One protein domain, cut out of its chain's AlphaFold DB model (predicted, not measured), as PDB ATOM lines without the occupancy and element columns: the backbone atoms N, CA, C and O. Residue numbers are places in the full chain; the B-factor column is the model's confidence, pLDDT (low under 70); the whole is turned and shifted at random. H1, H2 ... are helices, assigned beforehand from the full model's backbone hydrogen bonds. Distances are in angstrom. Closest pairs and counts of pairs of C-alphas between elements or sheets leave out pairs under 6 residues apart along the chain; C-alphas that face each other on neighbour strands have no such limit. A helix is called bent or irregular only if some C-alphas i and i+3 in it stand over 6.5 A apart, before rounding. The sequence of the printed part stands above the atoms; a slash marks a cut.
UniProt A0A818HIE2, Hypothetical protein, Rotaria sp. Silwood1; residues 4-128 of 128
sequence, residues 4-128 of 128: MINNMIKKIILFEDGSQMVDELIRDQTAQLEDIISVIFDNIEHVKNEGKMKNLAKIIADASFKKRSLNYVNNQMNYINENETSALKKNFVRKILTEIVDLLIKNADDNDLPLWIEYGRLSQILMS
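What this domain is: This is residues 4 to 128 of the 128 residues of the protein "Hypothetical protein" of Rotaria sp. Silwood1 (UniProt A0A818HIE2). Two long helices, H4 and H6, cross near their middles as an X and make the core. H2 and H3 pack on H4 on one side, with H1 slanting over both at the far end, while H5 and H7 pack on H6. Residues 109 to 114, of which 113 and 114 belong to H7, stick out where the chain turns from H6 to H7. The printed part has 125 residues with seven named helices, H1 to H7 in order, and no named strand: the class is all helix. It is compact, with a radius of gyration of the C-alphas of 14.4 A and spans of 44 by 35 by 23 A.

How they stand to each other: Begin with H1, residues 4 to 14, and H2, residues 16 to 27, a helical hairpin: the closest C-alphas, of Ile 12 and Gly 18, are 4.1 A apart, at a steep tilt of 40 degrees, and H2 touches H1 with residues 18 to 22 alone. H2 is irregular: C-alphas 16 and 19 are 7.7 A apart. H3, residues 33 to 42, touches H1, closest at the C-alphas of Ile 13 and Ile 40, 6.8 A. Next comes H4, residues 50 to 66, which touches H2 at a shallow tilt of 5 degrees, the same way; their closest C-alphas, Ser 19 and Leu 56, are 5.9 A apart. H3 and H4 form a hairpin, closest at Ile 37 and Ile 60, C-alphas 7.6 A apart; H4 touches H3 with residues 60 to 64 alone. Look then at H6, residues 84 to 107: it touches H4 with residues 92 to 103 alone, at a steep tilt of 51 degrees, and the closest C-alphas, Ala 57 and Ile 96, are 4.6 A apart. H5, residues 70 to 78, makes a hairpin with H6; the C-alphas of Met 77 and Lys 90 are closest, 6.6 A. H7, residues 113 to 127, makes another, closest at the C-alphas of Val 101 and Tyr 119, 6.2 A. H5 and H7 are near each other; H1 and H7 are apart. Every O i to N i+4 pair is within hydrogen-bond range in H1, H3, H4, H6 and H7, against 6 of 8 in H2 and 3 of 5 in H5.

Where its parts are: Find C-alpha 4 at (28.153, 5.210, -14.851), where H1 begins; it runs 15.3 A. H2 measures 20.1 A, H3 14.3 A, H4 24.4 A and H5 13.5 A. H6 runs 35.2 A from C-alpha 84 at (54.888, -1.723, -23.663). H7 covers 21.5 A and ends at C-alpha 127, (61.351, 16.037, -31.801).

The domain as a whole: The two farthest C-alphas, Met 4 and Asn 111, are 44.9 A apart. The printed part has no cut and no long link. Mean pLDDT of the printed part is 75.7; residues 4 to 18 and 68 to 84 are among those under 70.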
ATOM      1  N   MET A   4      28.873   5.322 -13.585       61.28
ATOM      2  CA  MET A   4      28.153   5.210 -14.851       61.28
ATOM      3  C   MET A   4      28.907   5.883 -16.004       61.28
ATOM      4  O   MET A   4      29.088   5.252 -17.041       61.28
ATOM      5  N   ILE A   5      29.416   7.105 -15.806       61.53
ATOM      6  CA  ILE A   5      30.188   7.836 -16.830       61.53
ATOM      7  C   ILE A   5      31.504   7.108 -17.120       61.53
ATOM      8  O   ILE A   5      31.863   6.906 -18.277       61.53
ATOM      9  N   ASN A   6      32.181   6.616 -16.078       66.50
ATOM     10  CA  ASN A   6      33.414   5.842 -16.238       66.50
ATOM     11  C   ASN A   6      33.166   4.543 -17.031       66.50
ATOM     12  O   ASN A   6      33.897   4.219 -17.964       66.50
ATOM     13  N   ASN A   7      32.079   3.827 -16.722       68.19
ATOM     14  CA  ASN A   7      31.688   2.623 -17.458       68.19
ATOM     15  C   ASN A   7      31.255   2.920 -18.902       68.19
ATOM     16  O   ASN A   7      31.504   2.095 -19.783       68.19
ATOM     17  N   MET A   8      30.635   4.073 -19.164       67.56
ATOM     18  CA  MET A   8      30.311   4.514 -20.523       67.56
ATOM     19  C   MET A   8      31.580   4.791 -21.327       67.56
ATOM     20  O   MET A   8      31.729   4.219 -22.402       67.56
ATOM     21  N   ILE A   9      32.528   5.568 -20.791       68.50
ATOM     22  CA  ILE A   9      33.795   5.873 -21.475       68.50
ATOM     23  C   ILE A   9      34.607   4.590 -21.712       68.50
ATOM     24  O   ILE A   9      35.105   4.376 -22.817       68.50
ATOM     25  N   LYS A  10      34.667   3.675 -20.736       69.06
ATOM     26  CA  LYS A  10      35.300   2.358 -20.922       69.06
ATOM     27  C   LYS A  10      34.659   1.564 -22.057       69.06
ATOM     28  O   LYS A  10      35.371   1.058 -22.917       69.06
ATOM     29  N   LYS A  11      33.326   1.483 -22.111       68.00
ATOM     30  CA  LYS A  11      32.623   0.814 -23.220       68.00
ATOM     31  C   LYS A  11      32.921   1.489 -24.559       68.00
ATOM     32  O   LYS A  11      33.224   0.809 -25.531       68.00
ATOM     33  N   ILE A  12      32.919   2.812 -24.596       67.31
ATOM     34  CA  ILE A  12      33.247   3.613 -25.776       67.31
ATOM     35  C   ILE A  12      34.666   3.314 -26.294       67.31
ATOM     36  O   ILE A  12      34.866   3.157 -27.499       67.31
ATOM     37  N   ILE A  13      35.649   3.141 -25.410       66.38
ATOM     38  CA  ILE A  13      37.024   2.753 -25.774       66.38
ATOM     39  C   ILE A  13      37.084   1.323 -26.343       66.38
ATOM     40  O   ILE A  13      37.941   1.036 -27.181       66.38
ATOM     41  N   LEU A  14      36.120   0.464 -26.012       64.75
ATOM     42  CA  LEU A  14      36.066  -0.938 -26.437       64.75
ATOM     43  C   LEU A  14      35.273  -1.194 -27.741       64.75
ATOM     44  O   LEU A  14      35.565  -2.175 -28.416       64.75
ATOM     45  N   PHE A  15      34.330  -0.329 -28.145       66.69
ATOM     46  CA  PHE A  15      33.517  -0.500 -29.375       66.69
ATOM     47  C   PHE A  15      33.966   0.413 -30.534       66.69
ATOM     48  O   PHE A  15      34.322   1.562 -30.290       66.69
ATOM     49  N   GLU A  16      33.968  -0.058 -31.790       56.66
ATOM     50  CA  GLU A  16      34.535   0.677 -32.948       56.66
ATOM     51  C   GLU A  16      33.957   2.091 -33.156       56.66
ATOM     52  O   GLU A  16      34.736   3.020 -33.362       56.66
ATOM     53  N   ASP A  17      32.648   2.286 -32.971       61.12
ATOM     54  CA  ASP A  17      31.961   3.577 -33.186       61.12
ATOM     55  C   ASP A  17      32.004   4.546 -31.988       61.12
ATOM     56  O   ASP A  17      31.438   5.639 -32.022       61.12
ATOM     57  N   GLY A  18      32.691   4.184 -30.901       64.81
ATOM     58  CA  GLY A  18      32.613   4.930 -29.643       64.81
ATOM     59  C   GLY A  18      33.165   6.364 -29.686       64.81
ATOM     60  O   GLY A  18      32.799   7.178 -28.840       64.81
ATOM     61  N   SER A  19      34.020   6.720 -30.652       73.25
ATOM     62  CA  SER A  19      34.652   8.047 -30.689       73.25
ATOM     63  C   SER A  19      33.635   9.196 -30.758       73.25
ATOM     64  O   SER A  19      33.851  10.219 -30.117       73.25
ATOM     65  N   GLN A  20      32.499   9.026 -31.445       75.00
ATOM     66  CA  GLN A  20      31.449  10.057 -31.501       75.00
ATOM     67  C   GLN A  20      30.839  10.352 -30.124       75.00
ATOM     68  O   GLN A  20      30.636  11.511 -29.777       75.00
ATOM     69  N   MET A  21      30.632   9.324 -29.299       74.75
ATOM     70  CA  MET A  21      30.113   9.508 -27.942       74.75
ATOM     71  C   MET A  21      31.118  10.225 -27.027       74.75
ATOM     72  O   MET A  21      30.710  10.947 -26.123       74.75
ATOM     73  N   VAL A  22      32.433  10.068 -27.247       78.00
ATOM     74  CA  VAL A  22      33.445  10.861 -26.512       78.00
ATOM     75  C   VAL A  22      33.302  12.347 -26.832       78.00
ATOM     76  O   VAL A  22      33.340  13.177 -25.928       78.00
ATOM     77  N   ASP A  23      33.129  12.672 -28.112       79.75
ATOM     78  CA  ASP A  23      32.961  14.049 -28.582       79.75
ATOM     79  C   ASP A  23      31.700  14.696 -27.979       79.75
ATOM     80  O   ASP A  23      31.752  15.813 -27.466       79.75
ATOM     81  N   GLU A  24      30.581  13.967 -27.930       78.81
ATOM     82  CA  GLU A  24      29.347  14.408 -27.257       78.81
ATOM     83  C   GLU A  24      29.553  14.677 -25.760       78.81
ATOM     84  O   GLU A  24      29.232  15.766 -25.285       78.81
ATOM     85  N   LEU A  25      30.174  13.747 -25.025       79.31
ATOM     86  CA  LEU A  25      30.428  13.908 -23.586       79.31
ATOM     87  C   LEU A  25      31.283  15.143 -23.261       79.31
ATOM     88  O   LEU A  25      31.061  15.794 -22.234       79.31
ATOM     89  N   ILE A  26      32.251  15.463 -24.126       78.38
ATOM     90  CA  ILE A  26      33.095  16.656 -23.999       78.38
ATOM     91  C   ILE A  26      32.294  17.924 -24.295       78.38
ATOM     92  O   ILE A  26      32.387  18.893 -23.533       78.38
ATOM     93  N   ARG A  27      31.544  17.940 -25.406       79.50
ATOM     94  CA  ARG A  27      30.777  19.113 -25.853       79.50
ATOM     95  C   ARG A  27      29.693  19.497 -24.858       79.50
ATOM     96  O   ARG A  27      29.593  20.671 -24.508       79.50
ATOM     97  N   ASP A  28      28.975  18.509 -24.341       81.50
ATOM     98  CA  ASP A  28      27.884  18.711 -23.386       81.50
ATOM     99  C   ASP A  28      28.396  18.955 -21.958       81.50
ATOM    100  O   ASP A  28      27.606  19.072 -21.024       81.50
ATOM    101  N   GLN A  29      29.722  19.002 -21.764       72.38
ATOM    102  CA  GLN A  29      30.390  19.150 -20.463       72.38
ATOM    103  C   GLN A  29      29.929  18.114 -19.427       72.38
ATOM    104  O   GLN A  29      30.046  18.325 -18.220       72.38
ATOM    105  N   THR A  30      29.431  16.968 -19.901       71.44
ATOM    106  CA  THR A  30      28.934  15.878 -19.053       71.44
ATOM    107  C   THR A  30      30.078  15.247 -18.256       71.44
ATOM    108  O   THR A  30      29.872  14.739 -17.154       71.44
ATOM    109  N   ALA A  31      31.302  15.313 -18.789       71.69
ATOM    110  CA  ALA A  31      32.521  14.908 -18.105       71.69
ATOM    111  C   ALA A  31      33.643  15.941 -18.302       71.69
ATOM    112  O   ALA A  31      33.717  16.627 -19.325       71.69
ATOM    113  N   GLN A  32      34.527  16.051 -17.305       77.88
ATOM    114  CA  GLN A  32      35.731  16.872 -17.427       77.88
ATOM    115  C   GLN A  32      36.691  16.240 -18.439       77.88
ATOM    116  O   GLN A  32      36.786  15.018 -18.544       77.88
ATOM    117  N   LEU A  33      37.394  17.076 -19.204       79.50
ATOM    118  CA  LEU A  33      38.272  16.606 -20.280       79.50
ATOM    119  C   LEU A  33      39.418  15.760 -19.710       79.50
ATOM    120  O   LEU A  33      39.788  14.736 -20.276       79.50
ATOM    121  N   GLU A  34      39.922  16.170 -18.555       78.81
ATOM    122  CA  GLU A  34      40.969  15.514 -17.787       78.81
ATOM    123  C   GLU A  34      40.561  14.089 -17.382       78.81
ATOM    124  O   GLU A  34      41.332  13.148 -17.575       78.81
ATOM    125  N   ASP A  35      39.322  13.907 -16.913       77.88
ATOM    126  CA  ASP A  35      38.778  12.591 -16.555       77.88
ATOM    127  C   ASP A  35      38.702  11.670 -17.783       77.88
ATOM    128  O   ASP A  35      39.076  10.499 -17.721       77.88
ATOM    129  N   ILE A  36      38.250  12.202 -18.922       79.94
ATOM    130  CA  ILE A  36      38.139  11.451 -20.180       79.94
ATOM    131  C   ILE A  36      39.520  11.014 -20.671       79.94
ATOM    132  O   ILE A  36      39.703   9.849 -21.029       79.94
ATOM    133  N   ILE A  37      40.497  11.926 -20.653       81.50
ATOM    134  CA  ILE A  37      41.887  11.624 -21.008       81.50
ATOM    135  C   ILE A  37      42.421  10.513 -20.099       81.50
ATOM    136  O   ILE A  37      42.958   9.534 -20.612       81.50
ATOM    137  N   SER A  38      42.220  10.611 -18.780       80.75
ATOM    138  CA  SER A  38      42.670   9.587 -17.828       80.75
ATOM    139  C   SER A  38      42.105   8.206 -18.165       80.75
ATOM    140  O   SER A  38      42.860   7.240 -18.259       80.75
ATOM    141  N   VAL A  39      40.797   8.100 -18.419       81.81
ATOM    142  CA  VAL A  39      40.175   6.805 -18.745       81.81
ATOM    143  C   VAL A  39      40.687   6.253 -20.075       81.81
ATOM    144  O   VAL A  39      40.929   5.049 -20.180       81.81
ATOM    145  N   ILE A  40      40.881   7.102 -21.089       82.81
ATOM    146  CA  ILE A  40      41.451   6.669 -22.373       82.81
ATOM    147  C   ILE A  40      42.870   6.141 -22.179       82.81
ATOM    148  O   ILE A  40      43.196   5.080 -22.706       82.81
ATOM    149  N   PHE A  41      43.687   6.823 -21.380       81.75
ATOM    150  CA  PHE A  41      45.043   6.374 -21.070       81.75
ATOM    151  C   PHE A  41      45.041   5.030 -20.348       81.75
ATOM    152  O   PHE A  41      45.806   4.141 -20.720       81.75
ATOM    153  N   ASP A  42      44.170   4.857 -19.358       81.06
ATOM    154  CA  ASP A  42      44.070   3.618 -18.583       81.06
ATOM    155  C   ASP A  42      43.618   2.413 -19.417       81.06
ATOM    156  O   ASP A  42      43.823   1.279 -19.002       81.06
ATOM    157  N   ASN A  43      43.017   2.640 -20.588       82.31
ATOM    158  CA  ASN A  43      42.468   1.583 -21.441       82.31
ATOM    159  C   ASN A  43      43.057   1.606 -22.864       82.31
ATOM    160  O   ASN A  43      42.509   0.971 -23.769       82.31
ATOM    161  N   ILE A  44      44.163   2.327 -23.091       83.31
ATOM    162  CA  ILE A  44      44.721   2.543 -24.437       83.31
ATOM    163  C   ILE A  44      45.176   1.239 -25.102       83.31
ATOM    164  O   ILE A  44      45.069   1.089 -26.316       83.31
ATOM    165  N   GLU A  45      45.611   0.262 -24.306       82.38
ATOM    166  CA  GLU A  45      45.992  -1.088 -24.743       82.38
ATOM    167  C   GLU A  45      44.841  -1.877 -25.382       82.38
ATOM    168  O   GLU A  45      45.060  -2.826 -26.136       82.38
ATOM    169  N   HIS A  46      43.597  -1.466 -25.129       83.25
ATOM    170  CA  HIS A  46      42.416  -2.053 -25.751       83.25
ATOM    171  C   HIS A  46      42.010  -1.349 -27.055       83.25
ATOM    172  O   HIS A  46      41.183  -1.875 -27.804       83.25
ATOM    173  N   VAL A  47      42.613  -0.202 -27.384       80.75
ATOM    174  CA  VAL A  47      42.386   0.518 -28.646       80.75
ATOM    175  C   VAL A  47      43.253  -0.098 -29.743       80.75
ATOM    176  O   VAL A  47      44.305   0.419 -30.103       80.75
ATOM    177  N   LYS A  48      42.805  -1.232 -30.286       70.88
ATOM    178  CA  LYS A  48      43.552  -1.990 -31.311       70.88
ATOM    179  C   LYS A  48      43.493  -1.380 -32.717       70.88
ATOM    180  O   LYS A  48      44.277  -1.755 -33.580       70.88
ATOM    181  N   ASN A  49      42.546  -0.476 -32.962       81.75
ATOM    182  CA  ASN A  49      42.324   0.142 -34.267       81.75
ATOM    183  C   ASN A  49      43.032   1.510 -34.333       81.75
ATOM    184  O   ASN A  49      42.675   2.442 -33.611       81.75
ATOM    185  N   GLU A  50      44.008   1.636 -35.232       83.88
ATOM    186  CA  GLU A  50      44.785   2.866 -35.446       83.88
ATOM    187  C   GLU A  50      43.915   4.052 -35.903       83.88
ATOM    188  O   GLU A  50      44.110   5.186 -35.461       83.88
ATOM    189  N   GLY A  51      42.898   3.802 -36.734       85.50
ATOM    190  CA  GLY A  51      41.931   4.821 -37.150       85.50
ATOM    191  C   GLY A  51      41.113   5.351 -35.971       85.50
ATOM    192  O   GLY A  51      40.900   6.558 -35.845       85.50
ATOM    193  N   LYS A  52      40.733   4.468 -35.043       83.69
ATOM    194  CA  LYS A  52      40.071   4.860 -33.795       83.69
ATOM    195  C   LYS A  52      40.990   5.690 -32.905       83.69
ATOM    196  O   LYS A  52      40.562   6.722 -32.389       83.69
ATOM    197  N   MET A  53      42.247   5.272 -32.756       86.81
ATOM    198  CA  MET A  53      43.250   6.009 -31.988       86.81
ATOM    199  C   MET A  53      43.446   7.425 -32.545       86.81
ATOM    200  O   MET A  53      43.441   8.391 -31.784       86.81
ATOM    201  N   LYS A  54      43.515   7.566 -33.875       87.44
ATOM    202  CA  LYS A  54      43.581   8.868 -34.546       87.44
ATOM    203  C   LYS A  54      42.336   9.725 -34.287       87.44
ATOM    204  O   LYS A  54      42.468  10.897 -33.948       87.44
ATOM    205  N   ASN A  55      41.137   9.150 -34.384       88.00
ATOM    206  CA  ASN A  55      39.896   9.887 -34.124       88.00
ATOM    207  C   ASN A  55      39.795  10.376 -32.672       88.00
ATOM    208  O   ASN A  55      39.432  11.527 -32.445       88.00
ATOM    209  N   LEU A  56      40.146   9.535 -31.694       87.62
ATOM    210  CA  LEU A  56      40.177   9.936 -30.283       87.62
ATOM    211  C   LEU A  56      41.197  11.051 -30.039       87.62
ATOM    212  O   LEU A  56      40.888  12.016 -29.343       87.62
ATOM    213  N   ALA A  57      42.385  10.948 -30.643       89.38
ATOM    214  CA  ALA A  57      43.412  11.977 -30.532       89.38
ATOM    215  C   ALA A  57      42.918  13.326 -31.070       89.38
ATOM    216  O   ALA A  57      43.080  14.343 -30.399       89.38
ATOM    217  N   LYS A  58      42.239  13.322 -32.223       90.25
ATOM    218  CA  LYS A  58      41.659  14.524 -32.827       90.25
ATOM    219  C   LYS A  58      40.581  15.169 -31.950       90.25
ATOM    220  O   LYS A  58      40.599  16.378 -31.757       90.25
ATOM    221  N   ILE A  59      39.674  14.374 -31.379       88.25
ATOM    222  CA  ILE A  59      38.622  14.878 -30.476       88.25
ATOM    223  C   ILE A  59      39.240  15.547 -29.241       88.25
ATOM    224  O   ILE A  59      38.850  16.653 -28.864       88.25
ATOM    225  N   ILE A  60      40.229  14.894 -28.623       86.88
ATOM    226  CA  ILE A  60      40.933  15.445 -27.458       86.88
ATOM    227  C   ILE A  60      41.709  16.707 -27.842       86.88
ATOM    228  O   ILE A  60      41.690  17.675 -27.079       86.88
ATOM    229  N   ALA A  61      42.372  16.719 -29.000       88.25
ATOM    230  CA  ALA A  61      43.111  17.869 -29.512       88.25
ATOM    231  C   ALA A  61      42.198  19.087 -29.702       88.25
ATOM    232  O   ALA A  61      42.461  20.136 -29.114       88.25
ATOM    233  N   ASP A  62      41.082  18.922 -30.418       87.38
ATOM    234  CA  ASP A  62      40.070  19.964 -30.625       87.38
ATOM    235  C   ASP A  62      39.556  20.523 -29.289       87.38
ATOM    236  O   ASP A  62      39.449  21.738 -29.103       87.38
ATOM    237  N   ALA A  63      39.238  19.639 -28.340       84.25
ATOM    238  CA  ALA A  63      38.734  20.020 -27.025       84.25
ATOM    239  C   ALA A  63      39.777  20.775 -26.186       84.25
ATOM    240  O   ALA A  63      39.461  21.798 -25.568       84.25
ATOM    241  N   SER A  64      41.018  20.286 -26.181       83.12
ATOM    242  CA  SER A  64      42.139  20.875 -25.440       83.12
ATOM    243  C   SER A  64      42.499  22.250 -25.995       83.12
ATOM    244  O   SER A  64      42.696  23.189 -25.224       83.12
ATOM    245  N   PHE A  65      42.509  22.379 -27.325       79.75
ATOM    246  CA  PHE A  65      42.748  23.629 -28.036       79.75
ATOM    247  C   PHE A  65      41.682  24.679 -27.700       79.75
ATOM    248  O   PHE A  65      42.011  25.775 -27.246       79.75
ATOM    249  N   LYS A  66      40.391  24.324 -27.806       79.06
ATOM    250  CA  LYS A  66      39.269  25.226 -27.477       79.06
ATOM    251  C   LYS A  66      39.297  25.708 -26.026       79.06
ATOM    252  O   LYS A  66      38.981  26.863 -25.759       79.06
ATOM    253  N   LYS A  67      39.682  24.837 -25.086       71.06
ATOM    254  CA  LYS A  67      39.790  25.178 -23.657       71.06
ATOM    255  C   LYS A  67      41.111  25.858 -23.281       71.06
ATOM    256  O   LYS A  67      41.270  26.215 -22.117       71.06
ATOM    257  N   ARG A  68      42.059  26.007 -24.218       67.12
ATOM    258  CA  ARG A  68      43.449  26.426 -23.947       67.12
ATOM    259  C   ARG A  68      44.110  25.609 -22.818       67.12
ATOM    260  O   ARG A  68      44.945  26.115 -22.076       67.12
ATOM    261  N   SER A  69      43.730  24.335 -22.671       62.97
ATOM    262  CA  SER A  69      44.175  23.445 -21.585       62.97
ATOM    263  C   SER A  69      45.240  22.463 -22.081       62.97
ATOM    264  O   SER A  69      45.091  21.244 -22.027       62.97
ATOM    265  N   LEU A  70      46.339  23.001 -22.617       65.81
ATOM    266  CA  LEU A  70      47.426  22.198 -23.196       65.81
ATOM    267  C   LEU A  70      48.363  21.600 -22.141       65.81
ATOM    268  O   LEU A  70      49.060  20.616 -22.394       65.81
ATOM    269  N   ASN A  71      48.340  22.146 -20.924       65.50
ATOM    270  CA  ASN A  71      49.202  21.684 -19.841       65.50
ATOM    271  C   ASN A  71      48.859  20.266 -19.368       65.50
ATOM    272  O   ASN A  71      49.775  19.536 -19.008       65.50
ATOM    273  N   TYR A  72      47.592  19.839 -19.398       67.31
ATOM    274  CA  TYR A  72      47.235  18.500 -18.919       67.31
ATOM    275  C   TYR A  72      47.779  17.395 -19.832       67.31
ATOM    276  O   TYR A  72      48.430  16.469 -19.355       67.31
ATOM    277  N   VAL A  73      47.591  17.528 -21.150       67.56
ATOM    278  CA  VAL A  73      48.115  16.572 -22.144       67.56
ATOM    279  C   VAL A  73      49.642  16.484 -22.068       67.56
ATOM    280  O   VAL A  73      50.200  15.390 -22.108       67.56
ATOM    281  N   ASN A  74      50.316  17.625 -21.898       65.50
ATOM    282  CA  ASN A  74      51.770  17.664 -21.770       65.50
ATOM    283  C   ASN A  74      52.256  17.013 -20.462       65.50
ATOM    284  O   ASN A  74      53.176  16.198 -20.470       65.50
ATOM    285  N   ASN A  75      51.589  17.301 -19.339       66.19
ATOM    286  CA  ASN A  75      51.917  16.702 -18.045       66.19
ATOM    287  C   ASN A  75      51.802  15.176 -18.082       66.19
ATOM    288  O   ASN A  75      52.639  14.502 -17.492       66.19
ATOM    289  N   GLN A  76      50.839  14.622 -18.825       63.34
ATOM    290  CA  GLN A  76      50.703  13.174 -18.978       63.34
ATOM    291  C   GLN A  76      51.926  12.502 -19.626       63.34
ATOM    292  O   GLN A  76      52.138  11.333 -19.338       63.34
ATOM    293  N   MET A  77      52.769  13.184 -20.425       60.25
ATOM    294  CA  MET A  77      54.021  12.590 -20.946       60.25
ATOM    295  C   MET A  77      55.102  12.419 -19.884       60.25
ATOM    296  O   MET A  77      55.824  11.422 -19.905       60.25
ATOM    297  N   ASN A  78      55.215  13.376 -18.965       57.53
ATOM    298  CA  ASN A  78      56.317  13.432 -18.002       57.53
ATOM    299  C   ASN A  78      56.234  12.333 -16.928       57.53
ATOM    300  O   ASN A  78      57.208  12.103 -16.217       57.53
ATOM    301  N   TYR A  79      55.092  11.642 -16.820       60.78
ATOM    302  CA  TYR A  79      54.834  10.614 -15.804       60.78
ATOM    303  C   TYR A  79      54.692   9.192 -16.373       60.78
ATOM    304  O   TYR A  79      54.263   8.279 -15.664       60.78
ATOM    305  N   ILE A  80      55.048   8.968 -17.644       64.69
ATOM    306  CA  ILE A  80      54.953   7.643 -18.274       64.69
ATOM    307  C   ILE A  80      56.219   6.816 -17.981       64.69
ATOM    308  O   ILE A  80      57.243   6.987 -18.642       64.69
ATOM    309  N   ASN A  81      56.129   5.868 -17.042       61.22
ATOM    310  CA  ASN A  81      57.182   4.875 -16.746       61.22
ATOM    311  C   ASN A  81      57.419   3.924 -17.928       61.22
ATOM    312  O   ASN A  81      56.461   3.530 -18.571       61.22
ATOM    313  N   GLU A  82      58.641   3.486 -18.222       63.78
ATOM    314  CA  GLU A  82      58.909   2.683 -19.431       63.78
ATOM    315  C   GLU A  82      58.377   1.232 -19.361       63.78
ATOM    316  O   GLU A  82      58.754   0.465 -18.479       63.78
ATOM    317  N   ASN A  83      57.491   0.866 -20.302       68.88
ATOM    318  CA  ASN A  83      57.001  -0.488 -20.625       68.88
ATOM    319  C   ASN A  83      56.233  -0.479 -21.981       68.88
ATOM    320  O   ASN A  83      56.184   0.549 -22.662       68.88
ATOM    321  N   GLU A  84      55.630  -1.603 -22.391       62.34
ATOM    322  CA  GLU A  84      54.888  -1.723 -23.663       62.34
ATOM    323  C   GLU A  84      53.617  -0.849 -23.708       62.34
ATOM    324  O   GLU A  84      53.412  -0.091 -24.659       62.34
ATOM    325  N   THR A  85      52.809  -0.849 -22.642       74.69
ATOM    326  CA  THR A  85      51.648   0.052 -22.490       74.69
ATOM    327  C   THR A  85      52.065   1.521 -22.581       74.69
ATOM    328  O   THR A  85      51.362   2.362 -23.140       74.69
ATOM    329  N   SER A  86      53.247   1.846 -22.084       78.50
ATOM    330  CA  SER A  86      53.809   3.185 -22.115       78.50
ATOM    331  C   SER A  86      54.254   3.631 -23.497       78.50
ATOM    332  O   SER A  86      54.134   4.818 -23.803       78.50
ATOM    333  N   ALA A  87      54.690   2.715 -24.363       80.94
ATOM    334  CA  ALA A  87      54.911   3.030 -25.771       80.94
ATOM    335  C   ALA A  87      53.594   3.433 -26.462       80.94
ATOM    336  O   ALA A  87      53.562   4.433 -27.183       80.94
ATOM    337  N   LEU A  88      52.491   2.729 -26.174       84.06
ATOM    338  CA  LEU A  88      51.158   3.081 -26.682       84.06
ATOM    339  C   LEU A  88      50.678   4.435 -26.146       84.06
ATOM    340  O   LEU A  88      50.226   5.272 -26.927       84.06
ATOM    341  N   LYS A  89      50.830   4.688 -24.839       85.38
ATOM    342  CA  LYS A  89      50.494   5.984 -24.223       85.38
ATOM    343  C   LYS A  89      51.302   7.128 -24.842       85.38
ATOM    344  O   LYS A  89      50.717   8.133 -25.236       85.38
ATOM    345  N   LYS A  90      52.621   6.963 -25.003       83.50
ATOM    346  CA  LYS A  90      53.493   7.954 -25.662       83.50
ATOM    347  C   LYS A  90      53.072   8.202 -27.115       83.50
ATOM    348  O   LYS A  90      52.981   9.356 -27.525       83.50
ATOM    349  N   ASN A  91      52.766   7.149 -27.879       86.75
ATOM    350  CA  ASN A  91      52.257   7.276 -29.251       86.75
ATOM    351  C   ASN A  91      50.934   8.059 -29.288       86.75
ATOM    352  O   ASN A  91      50.777   8.983 -30.084       86.75
ATOM    353  N   PHE A  92      50.004   7.743 -28.386       87.94
ATOM    354  CA  PHE A  92      48.726   8.439 -28.301       87.94
ATOM    355  C   PHE A  92      48.888   9.924 -27.954       87.94
ATOM    356  O   PHE A  92      48.290  10.766 -28.625       87.94
ATOM    357  N   VAL A  93      49.751  10.270 -26.988       84.06
ATOM    358  CA  VAL A  93      50.052  11.681 -26.690       84.06
ATOM    359  C   VAL A  93      50.643  12.377 -27.911       84.06
ATOM    360  O   VAL A  93      50.173  13.451 -28.275       84.06
ATOM    361  N   ARG A  94      51.639  11.770 -28.572       85.56
ATOM    362  CA  ARG A  94      52.256  12.355 -29.772       85.56
ATOM    363  C   ARG A  94      51.205  12.680 -30.829       85.56
ATOM    364  O   ARG A  94      51.214  13.788 -31.347       85.56
ATOM    365  N   LYS A  95      50.246  11.779 -31.073       89.94
ATOM    366  CA  LYS A  95      49.124  12.036 -31.993       89.94
ATOM    367  C   LYS A  95      48.272  13.229 -31.567       89.94
ATOM    368  O   LYS A  95      47.961  14.062 -32.408       89.94
ATOM    369  N   ILE A  96      47.920  13.332 -30.283       88.00
ATOM    370  CA  ILE A  96      47.166  14.482 -29.761       88.00
ATOM    371  C   ILE A  96      47.943  15.781 -30.017       88.00
ATOM    372  O   ILE A  96      47.380  16.743 -30.530       88.00
ATOM    373  N   LEU A  97      49.238  15.808 -29.697       83.31
ATOM    374  CA  LEU A  97      50.077  16.993 -29.883       83.31
ATOM    375  C   LEU A  97      50.239  17.370 -31.357       83.31
ATOM    376  O   LEU A  97      50.196  18.553 -31.675       83.31
ATOM    377  N   THR A  98      50.380  16.392 -32.254       87.44
ATOM    378  CA  THR A  98      50.404  16.635 -33.703       87.44
ATOM    379  C   THR A  98      49.109  17.287 -34.181       87.44
ATOM    380  O   THR A  98      49.163  18.291 -34.880       87.44
ATOM    381  N   GLU A  99      47.946  16.784 -33.762       90.00
ATOM    382  CA  GLU A  99      46.657  17.381 -34.144       90.00
ATOM    383  C   GLU A  99      46.499  18.803 -33.565       90.00
ATOM    384  O   GLU A  99      45.975  19.692 -34.232       90.00
ATOM    385  N   ILE A 100      47.008  19.069 -32.355       84.12
ATOM    386  CA  ILE A 100      47.030  20.424 -31.774       84.12
ATOM    387  C   ILE A 100      47.933  21.356 -32.580       84.12
ATOM    388  O   ILE A 100      47.560  22.500 -32.826       84.12
ATOM    389  N   VAL A 101      49.101  20.881 -33.006       82.38
ATOM    390  CA  VAL A 101      49.995  21.632 -33.892       82.38
ATOM    391  C   VAL A 101      49.295  21.968 -35.209       82.38
ATOM    392  O   VAL A 101      49.325  23.123 -35.630       82.38
ATOM    393  N   ASP A 102      48.595  21.012 -35.817       86.38
ATOM    394  CA  ASP A 102      47.822  21.254 -37.038       86.38
ATOM    395  C   ASP A 102      46.721  22.305 -36.823       86.38
ATOM    396  O   ASP A 102      46.460  23.120 -37.711       86.38
ATOM    397  N   LEU A 103      46.067  22.309 -35.656       85.19
ATOM    398  CA  LEU A 103      45.081  23.328 -35.286       85.19
ATOM    399  C   LEU A 103      45.726  24.698 -35.070       85.19
ATOM    400  O   LEU A 103      45.175  25.688 -35.545       85.19
ATOM    401  N   LEU A 104      46.880  24.764 -34.401       79.88
ATOM    402  CA  LEU A 104      47.641  26.001 -34.220       79.88
ATOM    403  C   LEU A 104      48.008  26.594 -35.584       79.88
ATOM    404  O   LEU A 104      47.687  27.746 -35.829       79.88
ATOM    405  N   ILE A 105      48.569  25.799 -36.503       80.31
ATOM    406  CA  ILE A 105      48.925  26.254 -37.859       80.31
ATOM    407  C   ILE A 105      47.688  26.760 -38.615       80.31
ATOM    408  O   ILE A 105      47.736  27.813 -39.242       80.31
ATOM    409  N   LYS A 106      46.569  26.026 -38.566       84.25
ATOM    410  CA  LYS A 106      45.338  26.390 -39.294       84.25
ATOM    411  C   LYS A 106      44.643  27.638 -38.755       84.25
ATOM    412  O   LYS A 106      43.889  28.256 -39.498       84.25
ATOM    413  N   ASN A 107      44.834  27.955 -37.476       75.19
ATOM    414  CA  ASN A 107      44.182  29.082 -36.805       75.19
ATOM    415  C   ASN A 107      45.158  30.222 -36.476       75.19
ATOM    416  O   ASN A 107      44.736  31.209 -35.878       75.19
ATOM    417  N   ALA A 108      46.439  30.095 -36.831       69.06
ATOM    418  CA  ALA A 108      47.428  31.136 -36.609       69.06
ATOM    419  C   ALA A 108      47.160  32.319 -37.541       69.06
ATOM    420  O   ALA A 108      47.208  32.196 -38.764       69.06
ATOM    421  N   ASP A 109      46.905  33.476 -36.937       70.25
ATOM    422  CA  ASP A 109      47.222  34.759 -37.551       70.25
ATOM    423  C   ASP A 109      48.735  34.976 -37.380       70.25
ATOM    424  O   ASP A 109      49.295  34.667 -36.320       70.25
ATOM    425  N   ASP A 110      49.410  35.513 -38.397       64.31
ATOM    426  CA  ASP A 110      50.844  35.834 -38.340       64.31
ATOM    427  C   ASP A 110      51.190  36.749 -37.145       64.31
ATOM    428  O   ASP A 110      52.337  36.797 -36.701       64.31
ATOM    429  N   ASN A 111      50.192  37.437 -36.580       61.25
ATOM    430  CA  ASN A 111      50.345  38.342 -35.444       61.25
ATOM    431  C   ASN A 111      50.029  37.720 -34.066       61.25
ATOM    432  O   ASN A 111      50.198  38.399 -33.048       61.25
ATOM    433  N   ASP A 112      49.599  36.454 -33.978       71.44
ATOM    434  CA  ASP A 112      49.279  35.801 -32.695       71.44
ATOM    435  C   ASP A 112      50.531  35.172 -32.054       71.44
ATOM    436  O   ASP A 112      50.747  33.957 -32.040       71.44
ATOM    437  N   LEU A 113      51.406  36.041 -31.535       66.69
ATOM    438  CA  LEU A 113      52.672  35.666 -30.892       66.69
ATOM    439  C   LEU A 113      52.515  34.591 -29.785       66.69
ATOM    440  O   LEU A 113      53.347  33.678 -29.742       66.69
ATOM    441  N   PRO A 114      51.483  34.627 -28.911       72.88
ATOM    442  CA  PRO A 114      51.208  33.538 -27.969       72.88
ATOM    443  C   PRO A 114      51.048  32.159 -28.625       72.88
ATOM    444  O   PRO A 114      51.616  31.182 -28.131       72.88
ATOM    445  N   LEU A 115      50.326  32.078 -29.746       68.62
ATOM    446  CA  LEU A 115      50.096  30.831 -30.482       68.62
ATOM    447  C   LEU A 115      51.404  30.255 -31.049       68.62
ATOM    448  O   LEU A 115      51.656  29.054 -30.947       68.62
ATOM    449  N   TRP A 116      52.268  31.115 -31.592       69.06
ATOM    450  CA  TRP A 116      53.561  30.717 -32.161       69.06
ATOM    451  C   TRP A 116      54.571  30.243 -31.110       69.06
ATOM    452  O   TRP A 116      55.326  29.299 -31.358       69.06
ATOM    453  N   ILE A 117      54.568  30.847 -29.917       75.19
ATOM    454  CA  ILE A 117      55.378  30.376 -28.781       75.19
ATOM    455  C   ILE A 117      54.929  28.972 -28.361       75.19
ATOM    456  O   ILE A 117      55.758  28.089 -28.118       75.19
ATOM    457  N   GLU A 118      53.618  28.747 -28.296       71.81
ATOM    458  CA  GLU A 118      53.059  27.450 -27.937       71.81
ATOM    459  C   GLU A 118      53.344  26.379 -28.998       71.81
ATOM    460  O   GLU A 118      53.760  25.273 -28.644       71.81
ATOM    461  N   TYR A 119      53.235  26.728 -30.282       71.88
ATOM    462  CA  TYR A 119      53.676  25.888 -31.397       71.88
ATOM    463  C   TYR A 119      55.146  25.479 -31.245       71.88
ATOM    464  O   TYR A 119      55.448  24.286 -31.228       71.88
ATOM    465  N   GLY A 120      56.055  26.442 -31.041       74.12
ATOM    466  CA  GLY A 120      57.485  26.164 -30.888       74.12
ATOM    467  C   GLY A 120      57.792  25.208 -29.730       74.12
ATOM    468  O   GLY A 120      58.583  24.274 -29.893       74.12
ATOM    469  N   ARG A 121      57.116  25.376 -28.584       79.06
ATOM    470  CA  ARG A 121      57.228  24.462 -27.433       79.06
ATOM    471  C   ARG A 121      56.780  23.044 -27.795       79.06
ATOM    472  O   ARG A 121      57.464  22.083 -27.455       79.06
ATOM    473  N   LEU A 122      55.636  22.901 -28.464       75.12
ATOM    474  CA  LEU A 122      55.090  21.590 -28.825       75.12
ATOM    475  C   LEU A 122      55.938  20.874 -29.884       75.12
ATOM    476  O   LEU A 122      56.167  19.670 -29.763       75.12
ATOM    477  N   SER A 123      56.459  21.603 -30.875       73.44
ATOM    478  CA  SER A 123      57.359  21.044 -31.888       73.44
ATOM    479  C   SER A 123      58.634  20.465 -31.274       73.44
ATOM    480  O   SER A 123      59.052  19.382 -31.670       73.44
ATOM    481  N   GLN A 124      59.225  21.132 -30.276       75.12
ATOM    482  CA  GLN A 124      60.406  20.610 -29.576       75.12
ATOM    483  C   GLN A 124      60.122  19.280 -28.873       75.12
ATOM    484  O   GLN A 124      60.934  18.363 -28.955       75.12
ATOM    485  N   ILE A 125      58.957  19.154 -28.235       71.56
ATOM    486  CA  ILE A 125      58.571  17.919 -27.541       71.56
ATOM    487  C   ILE A 125      58.316  16.770 -28.530       71.56
ATOM    488  O   ILE A 125      58.611  15.613 -28.242       71.56
ATOM    489  N   LEU A 126      57.794  17.070 -29.721       72.06
ATOM    490  CA  LEU A 126      57.616  16.065 -30.772       72.06
ATOM    491  C   LEU A 126      58.946  15.574 -31.373       72.06
ATOM    492  O   LEU A 126      58.983  14.473 -31.919       72.06
ATOM    493  N   MET A 127      60.015  16.372 -31.286       71.75
ATOM    494  CA  MET A 127      61.351  16.037 -31.801       71.75
ATOM    495  C   MET A 127      62.227  15.256 -30.805       71.75
ATOM    496  O   MET A 127      63.250  14.710 -31.221       71.75
ATOM    497  N   SER A 128      61.842  15.199 -29.523       64.56
ATOM    498  CA  SER A 128      62.487  14.394 -28.468       64.56
ATOM    499  C   SER A 128      61.931  12.972 -28.365       64.56
ATOM    500  O   SER A 128      62.735  12.048 -28.135       64.56
TER     501      SER A 128